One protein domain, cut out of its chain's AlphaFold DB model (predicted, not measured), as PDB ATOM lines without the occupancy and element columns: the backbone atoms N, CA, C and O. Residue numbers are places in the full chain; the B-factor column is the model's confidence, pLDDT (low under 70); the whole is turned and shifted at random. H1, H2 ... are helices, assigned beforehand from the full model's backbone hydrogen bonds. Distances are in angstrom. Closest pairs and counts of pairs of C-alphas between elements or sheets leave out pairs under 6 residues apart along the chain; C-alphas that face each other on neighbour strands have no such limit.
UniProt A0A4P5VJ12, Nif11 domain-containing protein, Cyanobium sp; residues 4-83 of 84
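Overview. This is residues 4 to 83 of the 84 residues of the protein "Nif11 domain-containing protein" of Cyanobium sp (UniProt A0A4P5VJ12). One long helix, H4, reaches out like a handle from a small head of three short helices, in which H1 is set at a wide angle to both H2 and H3; H1 and H3 lie by the first turns of H4, and H2 lies away from it. The free arm, residues 55 to 83, makes the length, while the head alone is compact. The printed part has 80 residues with four named helices, H1 to H4 in order along the chain, and no named strand; the class is all helix. The whole is extended, with a radius of gyration of the C-alphas of 19.3 A and spans of 63 by 25 by 21 A.

Along the chain. H4, residues 48 to 81, runs 50.3 A from C-alpha 48 at (56.708, -8.499, 33.621) to C-alpha 81 at (58.093, -16.446, 83.281). H3 is residues 32 to 41, 14.2 A long. H1, residues 4 to 13, is 14.0 A long and begins at (49.616, 1.228, 39.370). H2 is residues 17 to 23.

Arrangement. H4 and H1 are close but not clearly touching, about perpendicular at 89 degrees; their closest C-alphas, Asp 50 and Leu 6, are 6.5 A apart. H4 and H3 are close but not clearly touching, at a steep tilt of 64 degrees, opposite ways, with the closest C-alphas, Glu 48 and Leu 36, 7.4 A apart. H1 and H3 are also close but not clearly touching, about perpendicular at 83 degrees; the closest C-alphas, Phe 9 and Ala 39, are 6.4 A apart. H2 and H3 are near each other, their closest C-alphas 8.1 A apart. H2 is apart from H4. In H1, H2, H3 and H4 every O i to N i+4 pair is within hydrogen-bond range.

Size, cuts and confidence. The C-alphas farthest apart, Gln 41 and Ser 83, are 63.7 A apart. The printed part has no cut and no long link. Mean pLDDT of the printed part is 79.1; residues 62, 64 to 65, 67 to 71 and 73 to 83 are under 70.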
ATOM      1  N   PRO A   4      51.004   0.786  39.484       82.12
ATOM      2  CA  PRO A   4      49.616   1.228  39.370       82.12
ATOM      3  C   PRO A   4      48.825   0.662  38.182       82.12
ATOM      4  O   PRO A   4      47.606   0.566  38.274       82.12
ATOM      5  N   GLN A   5      49.471   0.323  37.061       85.69
ATOM      6  CA  GLN A   5      48.790  -0.267  35.899       85.69
ATOM      7  C   GLN A   5      48.364  -1.707  36.172       85.69
ATOM      8  O   GLN A   5      47.255  -2.090  35.803       85.69
ATOM      9  N   LEU A   6      49.216  -2.476  36.856       84.94
ATOM     10  CA  LEU A   6      48.888  -3.823  37.307       84.94
ATOM     11  C   LEU A   6      47.729  -3.786  38.308       84.94
ATOM     12  O   LEU A   6      46.745  -4.494  38.117       84.94
ATOM     13  N   ASP A   7      47.793  -2.902  39.306       86.88
ATOM     14  CA  ASP A   7      46.714  -2.743  40.288       86.88
ATOM     15  C   ASP A   7      45.389  -2.326  39.616       86.88
ATOM     16  O   ASP A   7      44.324  -2.850  39.944       86.88
ATOM     17  N   ALA A   8      45.439  -1.418  38.634       88.50
ATOM     18  CA  ALA A   8      44.256  -0.993  37.887       88.50
ATOM     19  C   ALA A   8      43.673  -2.115  37.011       88.50
ATOM     20  O   ALA A   8      42.449  -2.241  36.927       88.50
ATOM     21  N   PHE A   9      44.528  -2.939  36.399       90.00
ATOM     22  CA  PHE A   9      44.104  -4.119  35.650       90.00
ATOM     23  C   PHE A   9      43.446  -5.156  36.565       90.00
ATOM     24  O   PHE A   9      42.361  -5.632  36.246       90.00
ATOM     25  N   LEU A  10      44.041  -5.458  37.723       87.12
ATOM     26  CA  LEU A  10      43.469  -6.399  38.691       87.12
ATOM     27  C   LEU A  10      42.115  -5.900  39.222       87.12
ATOM     28  O   LEU A  10      41.136  -6.641  39.202       87.12
ATOM     29  N   ALA A  11      42.011  -4.615  39.574       89.81
ATOM     30  CA  ALA A  11      40.747  -4.007  39.998       89.81
ATOM     31  C   ALA A  11      39.683  -3.957  38.881       89.81
ATOM     32  O   ALA A  11      38.482  -3.875  39.157       89.81
ATOM     33  N   HIS A  12      40.106  -3.948  37.612       89.62
ATOM     34  CA  HIS A  12      39.209  -4.095  36.468       89.62
ATOM     35  C   HIS A  12      38.766  -5.550  36.301       89.62
ATOM     36  O   HIS A  12      37.572  -5.803  36.150       89.62
ATOM     37  N   ALA A  13      39.702  -6.495  36.397       88.50
ATOM     38  CA  ALA A  13      39.436  -7.920  36.296       88.50
ATOM     39  C   ALA A  13      38.452  -8.397  37.372       88.50
ATOM     40  O   ALA A  13      37.553  -9.157  37.046       88.50
ATOM     41  N   GLU A  14      38.531  -7.886  38.606       87.19
ATOM     42  CA  GLU A  14      37.560  -8.185  39.677       87.19
ATOM     43  C   GLU A  14      36.117  -7.766  39.342       87.19
ATOM     44  O   GLU A  14      35.156  -8.334  39.861       87.19
ATOM     45  N   LYS A  15      35.941  -6.759  38.477       89.06
ATOM     46  CA  LYS A  15      34.622  -6.281  38.032       89.06
ATOM     47  C   LYS A  15      34.105  -7.035  36.811       89.06
ATOM     48  O   LYS A  15      32.927  -6.896  36.484       89.06
ATOM     49  N   ASP A  16      34.963  -7.808  36.149       87.31
ATOM     50  CA  ASP A  16      34.623  -8.643  35.006       87.31
ATOM     51  C   ASP A  16      34.667 -10.131  35.416       87.31
ATOM     52  O   ASP A  16      35.742 -10.711  35.609       87.31
ATOM     53  N   PRO A  17      33.498 -10.787  35.539       85.06
ATOM     54  CA  PRO A  17      33.418 -12.181  35.958       85.06
ATOM     55  C   PRO A  17      34.205 -13.146  35.064       85.06
ATOM     56  O   PRO A  17      34.687 -14.165  35.558       85.06
ATOM     57  N   GLU A  18      34.347 -12.852  33.769       85.81
ATOM     58  CA  GLU A  18      35.048 -13.733  32.833       85.81
ATOM     59  C   GLU A  18      36.566 -13.606  32.974       85.81
ATOM     60  O   GLU A  18      37.275 -14.614  32.965       85.81
ATOM     61  N   LEU A  19      37.070 -12.386  33.184       84.50
ATOM     62  CA  LEU A  19      38.481 -12.145  33.508       84.50
ATOM     63  C   LEU A  19      38.853 -12.756  34.862       84.50
ATOM     64  O   LEU A  19      39.855 -13.462  34.949       84.50
ATOM     65  N   THR A  20      38.021 -12.560  35.888       86.00
ATOM     66  CA  THR A  20      38.209 -13.190  37.206       86.00
ATOM     67  C   THR A  20      38.260 -14.712  37.079       86.00
ATOM     68  O   THR A  20      39.173 -15.346  37.605       86.00
ATOM     69  N   ARG A  21      37.319 -15.315  36.339       84.88
ATOM     70  CA  ARG A  21      37.292 -16.767  36.121       84.88
ATOM     71  C   ARG A  21      38.580 -17.263  35.470       84.88
ATOM     72  O   ARG A  21      39.111 -18.266  35.920       84.88
ATOM     73  N   ARG A  22      39.089 -16.548  34.461       83.38
ATOM     74  CA  ARG A  22      40.346 -16.879  33.769       83.38
ATOM     75  C   ARG A  22      41.582 -16.750  34.659       83.38
ATOM     76  O   ARG A  22      42.473 -17.581  34.567       83.38
ATOM     77  N   LEU A  23      41.642 -15.719  35.500       83.56
ATOM     78  CA  LEU A  23      42.771 -15.489  36.411       83.56
ATOM     79  C   LEU A  23      42.821 -16.508  37.556       83.56
ATOM     80  O   LEU A  23      43.904 -16.875  38.004       83.56
ATOM     81  N   HIS A  24      41.657 -16.960  38.024       82.44
ATOM     82  CA  HIS A  24      41.527 -17.928  39.114       82.44
ATOM     83  C   HIS A  24      41.290 -19.365  38.631       82.44
ATOM     84  O   HIS A  24      40.958 -20.235  39.443       82.44
ATOM     85  N   ASP A  25      41.441 -19.636  37.332       82.06
ATOM     86  CA  ASP A  25      41.283 -20.989  36.811       82.06
ATOM     87  C   ASP A  25      42.467 -21.859  37.251       82.06
ATOM     88  O   ASP A  25      43.584 -21.764  36.746       82.06
ATOM     89  N   HIS A  26      42.226 -22.713  38.244       70.88
ATOM     90  CA  HIS A  26      43.233 -23.638  38.758       70.88
ATOM     91  C   HIS A  26      43.484 -24.836  37.829       70.88
ATOM     92  O   HIS A  26      44.484 -25.532  38.013       70.88
ATOM     93  N   ALA A  27      42.584 -25.113  36.877       77.25
ATOM     94  CA  ALA A  27      42.735 -26.227  35.942       77.25
ATOM     95  C   ALA A  27      43.632 -25.858  34.754       77.25
ATOM     96  O   ALA A  27      44.363 -26.712  34.251       77.25
ATOM     97  N   GLU A  28      43.607 -24.593  34.341       76.31
ATOM     98  CA  GLU A  28      44.449 -24.053  33.277       76.31
ATOM     99  C   GLU A  28      45.176 -22.807  33.801       76.31
ATOM    100  O   GLU A  28      44.705 -21.686  33.601       76.31
ATOM    101  N   PRO A  29      46.302 -22.988  34.523       76.75
ATOM    102  CA  PRO A  29      47.039 -21.867  35.077       76.75
ATOM    103  C   PRO A  29      47.509 -20.968  33.937       76.75
ATOM    104  O   PRO A  29      48.254 -21.390  33.051       76.75
ATOM    105  N   LEU A  30      47.052 -19.724  33.977       84.12
ATOM    106  CA  LEU A  30      47.409 -18.710  33.004       84.12
ATOM    107  C   LEU A  30      48.914 -18.434  33.081       84.12
ATOM    108  O   LEU A  30      49.436 -18.102  34.150       84.12
ATOM    109  N   ASP A  31      49.611 -18.568  31.954       87.62
ATOM    110  CA  ASP A  31      51.025 -18.211  31.900       87.62
ATOM    111  C   ASP A  31      51.220 -16.683  31.952       87.62
ATOM    112  O   ASP A  31      50.297 -15.884  31.747       87.62
ATOM    113  N   LEU A  32      52.452 -16.270  32.248       86.06
ATOM    114  CA  LEU A  32      52.800 -14.858  32.354       86.06
ATOM    115  C   LEU A  32      52.585 -14.104  31.031       86.06
ATOM    116  O   LEU A  32      52.134 -12.962  31.042       86.06
ATOM    117  N   GLU A  33      52.880 -14.719  29.889       88.00
ATOM    118  CA  GLU A  33      52.777 -14.072  28.579       88.00
ATOM    119  C   GLU A  33      51.309 -13.812  28.194       88.00
ATOM    120  O   GLU A  33      50.953 -12.711  27.769       88.00
ATOM    121  N   ALA A  34      50.436 -14.788  28.429       88.50
ATOM    122  CA  ALA A  34      48.995 -14.739  28.252       88.50
ATOM    123  C   ALA A  34      48.343 -13.740  29.214       88.50
ATOM    124  O   ALA A  34      47.449 -12.995  28.808       88.50
ATOM    125  N   PHE A  35      48.823 -13.656  30.457       87.88
ATOM    126  CA  PHE A  35      48.415 -12.617  31.400       87.88
ATOM    127  C   PHE A  35      48.750 -11.213  30.886       87.88
ATOM    128  O   PHE A  35      47.874 -10.347  30.822       87.88
ATOM    129  N   LEU A  36      49.994 -10.987  30.452       89.50
ATOM    130  CA  LEU A  36      50.419  -9.693  29.911       89.50
ATOM    131  C   LEU A  36      49.665  -9.349  28.618       89.50
ATOM    132  O   LEU A  36      49.317  -8.187  28.389       89.50
ATOM    133  N   ALA A  37      49.358 -10.348  27.788       89.81
ATOM    134  CA  ALA A  37      48.536 -10.175  26.597       89.81
ATOM    135  C   ALA A  37      47.099  -9.755  26.947       89.81
ATOM    136  O   ALA A  37      46.576  -8.836  26.315       89.81
ATOM    137  N   LEU A  38      46.479 -10.366  27.963       88.75
ATOM    138  CA  LEU A  38      45.148  -9.984  28.449       88.75
ATOM    139  C   LEU A  38      45.135  -8.557  29.004       88.75
ATOM    140  O   LEU A  38      44.249  -7.775  28.658       88.75
ATOM    141  N   ALA A  39      46.144  -8.186  29.793       89.50
ATOM    142  CA  ALA A  39      46.280  -6.827  30.309       89.50
ATOM    143  C   ALA A  39      46.404  -5.797  29.174       89.50
ATOM    144  O   ALA A  39      45.680  -4.798  29.156       89.50
ATOM    145  N   ARG A  40      47.240  -6.082  28.165       89.19
ATOM    146  CA  ARG A  40      47.390  -5.233  26.972       89.19
ATOM    147  C   ARG A  40      46.103  -5.127  26.159       89.19
ATOM    148  O   ARG A  40      45.772  -4.036  25.703       89.19
ATOM    149  N   GLN A  41      45.367  -6.226  25.993       88.12
ATOM    150  CA  GLN A  41      44.068  -6.232  25.309       88.12
ATOM    151  C   GLN A  41      43.024  -5.388  26.050       88.12
ATOM    152  O   GLN A  41      42.229  -4.705  25.411       88.12
ATOM    153  N   ALA A  42      43.067  -5.385  27.383       86.62
ATOM    154  CA  ALA A  42      42.227  -4.541  28.225       86.62
ATOM    155  C   ALA A  42      42.685  -3.062  28.267       86.62
ATOM    156  O   ALA A  42      42.024  -2.232  28.887       86.62
ATOM    157  N   GLY A  43      43.785  -2.711  27.586       88.69
ATOM    158  CA  GLY A  43      44.306  -1.345  27.495       88.69
ATOM    159  C   GLY A  43      45.277  -0.954  28.610       88.69
ATOM    160  O   GLY A  43      45.625   0.221  28.723       88.69
ATOM    161  N   PHE A  44      45.734  -1.916  29.415       88.81
ATOM    162  CA  PHE A  44      46.703  -1.695  30.484       88.81
ATOM    163  C   PHE A  44      48.112  -2.062  30.013       88.81
ATOM    164  O   PHE A  44      48.360  -3.148  29.486       88.81
ATOM    165  N   ALA A  45      49.063  -1.155  30.223       87.50
ATOM    166  CA  ALA A  45      50.466  -1.365  29.871       87.50
ATOM    167  C   ALA A  45      51.212  -2.068  31.015       87.50
ATOM    168  O   ALA A  45      52.128  -1.496  31.597       87.50
ATOM    169  N   VAL A  46      50.773  -3.279  31.366       87.44
ATOM    170  CA  VAL A  46      51.427  -4.104  32.392       87.44
ATOM    171  C   VAL A  46      52.670  -4.758  31.797       87.44
ATOM    172  O   VAL A  46      52.619  -5.319  30.696       87.44
ATOM    173  N   GLU A  47      53.779  -4.693  32.528       88.62
ATOM    174  CA  GLU A  47      55.024  -5.376  32.189       88.62
ATOM    175  C   GLU A  47      55.329  -6.505  33.180       88.62
ATOM    176  O   GLU A  47      54.852  -6.531  34.314       88.62
ATOM    177  N   GLU A  48      56.188  -7.432  32.762       88.94
ATOM    178  CA  GLU A  48      56.708  -8.499  33.621       88.94
ATOM    179  C   GLU A  48      57.323  -7.943  34.916       88.94
ATOM    180  O   GLU A  48      57.064  -8.458  36.004       88.94
ATOM    181  N   ALA A  49      58.063  -6.832  34.824       86.38
ATOM    182  CA  ALA A  49      58.657  -6.168  35.979       86.38
ATOM    183  C   ALA A  49      57.615  -5.719  37.022       86.38
ATOM    184  O   ALA A  49      57.910  -5.733  38.220       86.38
ATOM    185  N   ASP A  50      56.401  -5.353  36.598       86.25
ATOM    186  CA  ASP A  50      55.327  -4.967  37.516       86.25
ATOM    187  C   ASP A  50      54.792  -6.189  38.278       86.25
ATOM    188  O   ASP A  50      54.567  -6.107  39.486       86.25
ATOM    189  N   VAL A  51      54.662  -7.336  37.598       84.12
ATOM    190  CA  VAL A  51      54.224  -8.609  38.202       84.12
ATOM    191  C   VAL A  51      55.233  -9.091  39.244       84.12
ATOM    192  O   VAL A  51      54.849  -9.403  40.372       84.12
ATOM    193  N   PHE A  52      56.527  -9.080  38.914       84.94
ATOM    194  CA  PHE A  52      57.586  -9.418  39.872       84.94
ATOM    195  C   PHE A  52      57.607  -8.469  41.071       84.94
ATOM    196  O   PHE A  52      57.710  -8.908  42.214       84.94
ATOM    197  N   SER A  53      57.459  -7.166  40.832       84.44
ATOM    198  CA  SER A  53      57.428  -6.181  41.915       84.44
ATOM    199  C   SER A  53      56.218  -6.384  42.841       84.44
ATOM    200  O   SER A  53      56.332  -6.204  44.053       84.44
ATOM    201  N   ALA A  54      55.067  -6.803  42.303       83.44
ATOM    202  CA  ALA A  54      53.888  -7.146  43.099       83.44
ATOM    203  C   ALA A  54      54.065  -8.439  43.916       83.44
ATOM    204  O   ALA A  54      53.593  -8.504  45.058       83.44
ATOM    205  N   GLN A  55      54.769  -9.439  43.375       81.50
ATOM    206  CA  GLN A  55      55.139 -10.650  44.119       81.50
ATOM    207  C   GLN A  55      56.059 -10.310  45.296       81.50
ATOM    208  O   GLN A  55      55.721 -10.641  46.430       81.50
ATOM    209  N   ILE A  56      57.134  -9.551  45.050       82.81
ATOM    210  CA  ILE A  56      58.074  -9.105  46.094       82.81
ATOM    211  C   ILE A  56      57.328  -8.349  47.198       82.81
ATOM    212  O   ILE A  56      57.464  -8.672  48.374       82.81
ATOM    213  N   ARG A  57      56.461  -7.400  46.829       78.44
ATOM    214  CA  ARG A  57      55.660  -6.632  47.795       78.44
ATOM    215  C   ARG A  57      54.739  -7.522  48.638       78.44
ATOM    216  O   ARG A  57      54.540  -7.259  49.827       78.44
ATOM    217  N   SER A  58      54.147  -8.548  48.031       75.25
ATOM    218  CA  SER A  58      53.281  -9.499  48.738       75.25
ATOM    219  C   SER A  58      54.086 -10.358  49.714       75.25
ATOM    220  O   SER A  58      53.658 -10.552  50.851       75.25
ATOM    221  N   GLU A  59      55.271 -10.813  49.310       72.75
ATOM    222  CA  GLU A  59      56.196 -11.574  50.156       72.75
ATOM    223  C   GLU A  59      56.730 -10.742  51.333       72.75
ATOM    224  O   GLU A  59      56.723 -11.221  52.467       72.75
ATOM    225  N   GLU A  60      57.115  -9.481  51.104       71.81
ATOM    226  CA  GLU A  60      57.541  -8.550  52.161       71.81
ATOM    227  C   GLU A  60      56.417  -8.309  53.181       71.81
ATOM    228  O   GLU A  60      56.637  -8.393  54.391       71.81
ATOM    229  N   THR A  61      55.184  -8.106  52.706       72.31
ATOM    230  CA  THR A  61      54.010  -7.909  53.575       72.31
ATOM    231  C   THR A  61      53.720  -9.145  54.437       72.31
ATOM    232  O   THR A  61      53.375  -9.020  55.617       72.31
ATOM    233  N   LEU A  62      53.861 -10.348  53.870       68.81
ATOM    234  CA  LEU A  62      53.711 -11.604  54.610       68.81
ATOM    235  C   LEU A  62      54.820 -11.769  55.656       68.81
ATOM    236  O   LEU A  62      54.526 -12.123  56.799       68.81
ATOM    237  N   SER A  63      56.069 -11.460  55.294       70.25
ATOM    238  CA  SER A  63      57.224 -11.554  56.193       70.25
ATOM    239  C   SER A  63      57.067 -10.661  57.429       70.25
ATOM    240  O   SER A  63      57.243 -11.129  58.558       70.25
ATOM    241  N   ASP A  64      56.632  -9.412  57.246       69.19
ATOM    242  CA  ASP A  64      56.390  -8.471  58.346       69.19
ATOM    243  C   ASP A  64      55.274  -8.947  59.289       69.19
ATOM    244  O   ASP A  64      55.414  -8.906  60.517       69.19
ATOM    245  N   ALA A  65      54.170  -9.462  58.738       67.94
ATOM    246  CA  ALA A  65      53.073 -10.011  59.534       67.94
ATOM    247  C   ALA A  65      53.507 -11.247  60.347       67.94
ATOM    248  O   ALA A  65      53.097 -11.428  61.502       67.94
ATOM    249  N   GLU A  66      54.364 -12.096  59.778       71.31
ATOM    250  CA  GLU A  66      54.924 -13.253  60.472       71.31
ATOM    251  C   GLU A  66      55.916 -12.864  61.574       71.31
ATOM    252  O   GLU A  66      55.884 -13.463  62.658       71.31
ATOM    253  N   LEU A  67      56.753 -11.848  61.334       69.75
ATOM    254  CA  LEU A  67      57.661 -11.275  62.329       69.75
ATOM    255  C   LEU A  67      56.882 -10.689  63.517       69.75
ATOM    256  O   LEU A  67      57.188 -11.006  64.672       69.75
ATOM    257  N   GLN A  68      55.813  -9.932  63.250       69.25
ATOM    258  CA  GLN A  68      54.920  -9.377  64.273       69.25
ATOM    259  C   GLN A  68      54.276 -10.481  65.132       69.25
ATOM    260  O   GLN A  68      54.222 -10.370  66.362       69.25
ATOM    261  N   ARG A  69      53.808 -11.573  64.505       68.94
ATOM    262  CA  ARG A  69      53.201 -12.713  65.216       68.94
ATOM    263  C   ARG A  69      54.197 -13.374  66.171       68.94
ATOM    264  O   ARG A  69      53.862 -13.608  67.330       68.94
ATOM    265  N   ARG A  70      55.428 -13.625  65.711       62.69
ATOM    266  CA  ARG A  70      56.479 -14.249  66.536       62.69
ATOM    267  C   ARG A  70      56.871 -13.375  67.731       62.69
ATOM    268  O   ARG A  70      56.945 -13.888  68.845       62.69
ATOM    269  N   ALA A  71      57.031 -12.067  67.527       67.00
ATOM    270  CA  ALA A  71      57.332 -11.132  68.611       67.00
ATOM    271  C   ALA A  71      56.204 -11.070  69.664       67.00
ATOM    272  O   ALA A  71      56.467 -11.016  70.868       67.00
ATOM    273  N   GLY A  72      54.941 -11.126  69.226       70.75
ATOM    274  CA  GLY A  72      53.778 -11.159  70.116       70.75
ATOM    275  C   GLY A  72      53.698 -12.422  70.982       70.75
ATOM    276  O   GLY A  72      53.378 -12.334  72.172       70.75
ATOM    277  N   ASP A  73      54.017 -13.586  70.414       63.38
ATOM    278  CA  ASP A  73      54.011 -14.861  71.140       63.38
ATOM    279  C   ASP A  73      55.171 -14.963  72.148       63.38
ATOM    280  O   ASP A  73      54.991 -15.454  73.268       63.38
ATOM    281  N   GLU A  74      56.348 -14.434  71.808       59.81
ATOM    282  CA  GLU A  74      57.518 -14.431  72.692       59.81
ATOM    283  C   GLU A  74      57.361 -13.459  73.876       59.81
ATOM    284  O   GLU A  74      57.652 -13.820  75.021       59.81
ATOM    285  N   ALA A  75      56.780 -12.274  73.652       60.78
ATOM    286  CA  ALA A  75      56.474 -11.317  74.719       60.78
ATOM    287  C   ALA A  75      55.474 -11.880  75.748       60.78
ATOM    288  O   ALA A  75      55.617 -11.657  76.956       60.78
ATOM    289  N   ARG A  76      54.474 -12.653  75.298       60.97
ATOM    290  CA  ARG A  76      53.519 -13.336  76.191       60.97
ATOM    291  C   ARG A  76      54.198 -14.424  77.023       60.97
ATOM    292  O   ARG A  76      53.906 -14.537  78.214       60.97
ATOM    293  N   ARG A  77      55.125 -15.182  76.426       59.91
ATOM    294  CA  ARG A  77      55.904 -16.224  77.117       59.91
ATOM    295  C   ARG A  77      56.815 -15.634  78.198       59.91
ATOM    296  O   ARG A  77      56.812 -16.127  79.322       59.91
ATOM    297  N   LEU A  78      57.533 -14.553  77.887       59.97
ATOM    298  CA  LEU A  78      58.408 -13.854  78.837       59.97
ATOM    299  C   LEU A  78      57.623 -13.261  80.015       59.97
ATOM    300  O   LEU A  78      58.058 -13.349  81.162       59.97
ATOM    301  N   ARG A  79      56.422 -12.729  79.757       59.75
ATOM    302  CA  ARG A  79      55.551 -12.169  80.799       59.75
ATOM    303  C   ARG A  79      54.987 -13.228  81.759       59.75
ATOM    304  O   ARG A  79      54.718 -12.900  82.907       59.75
ATOM    305  N   HIS A  80      54.849 -14.482  81.323       58.44
ATOM    306  CA  HIS A  80      54.488 -15.607  82.197       58.44
ATOM    307  C   HIS A  80      55.662 -16.115  83.049       58.44
ATOM    308  O   HIS A  80      55.433 -16.665  84.120       58.44
ATOM    309  N   PHE A  81      56.904 -15.940  82.590       57.66
ATOM    310  CA  PHE A  81      58.093 -16.446  83.281       57.66
ATOM    311  C   PHE A  81      58.581 -15.520  84.411       57.66
ATOM    312  O   PHE A  81      59.150 -15.994  85.382       57.66
ATOM    313  N   ILE A  82      58.338 -14.207  84.318       58.88
ATOM    314  CA  ILE A  82      58.799 -13.214  85.314       58.88
ATOM    315  C   ILE A  82      57.836 -13.096  86.520       58.88
ATOM    316  O   ILE A  82      58.175 -12.492  87.531       58.88
ATOM    317  N   SER A  83      56.633 -13.675  86.437       55.34
ATOM    318  CA  SER A  83      55.626 -13.651  87.515       55.34
ATOM    319  C   SER A  83      55.433 -14.998  88.230       55.34
ATOM    320  O   SER A  83      54.388 -15.197  88.847       55.34
TER     321      SER A  83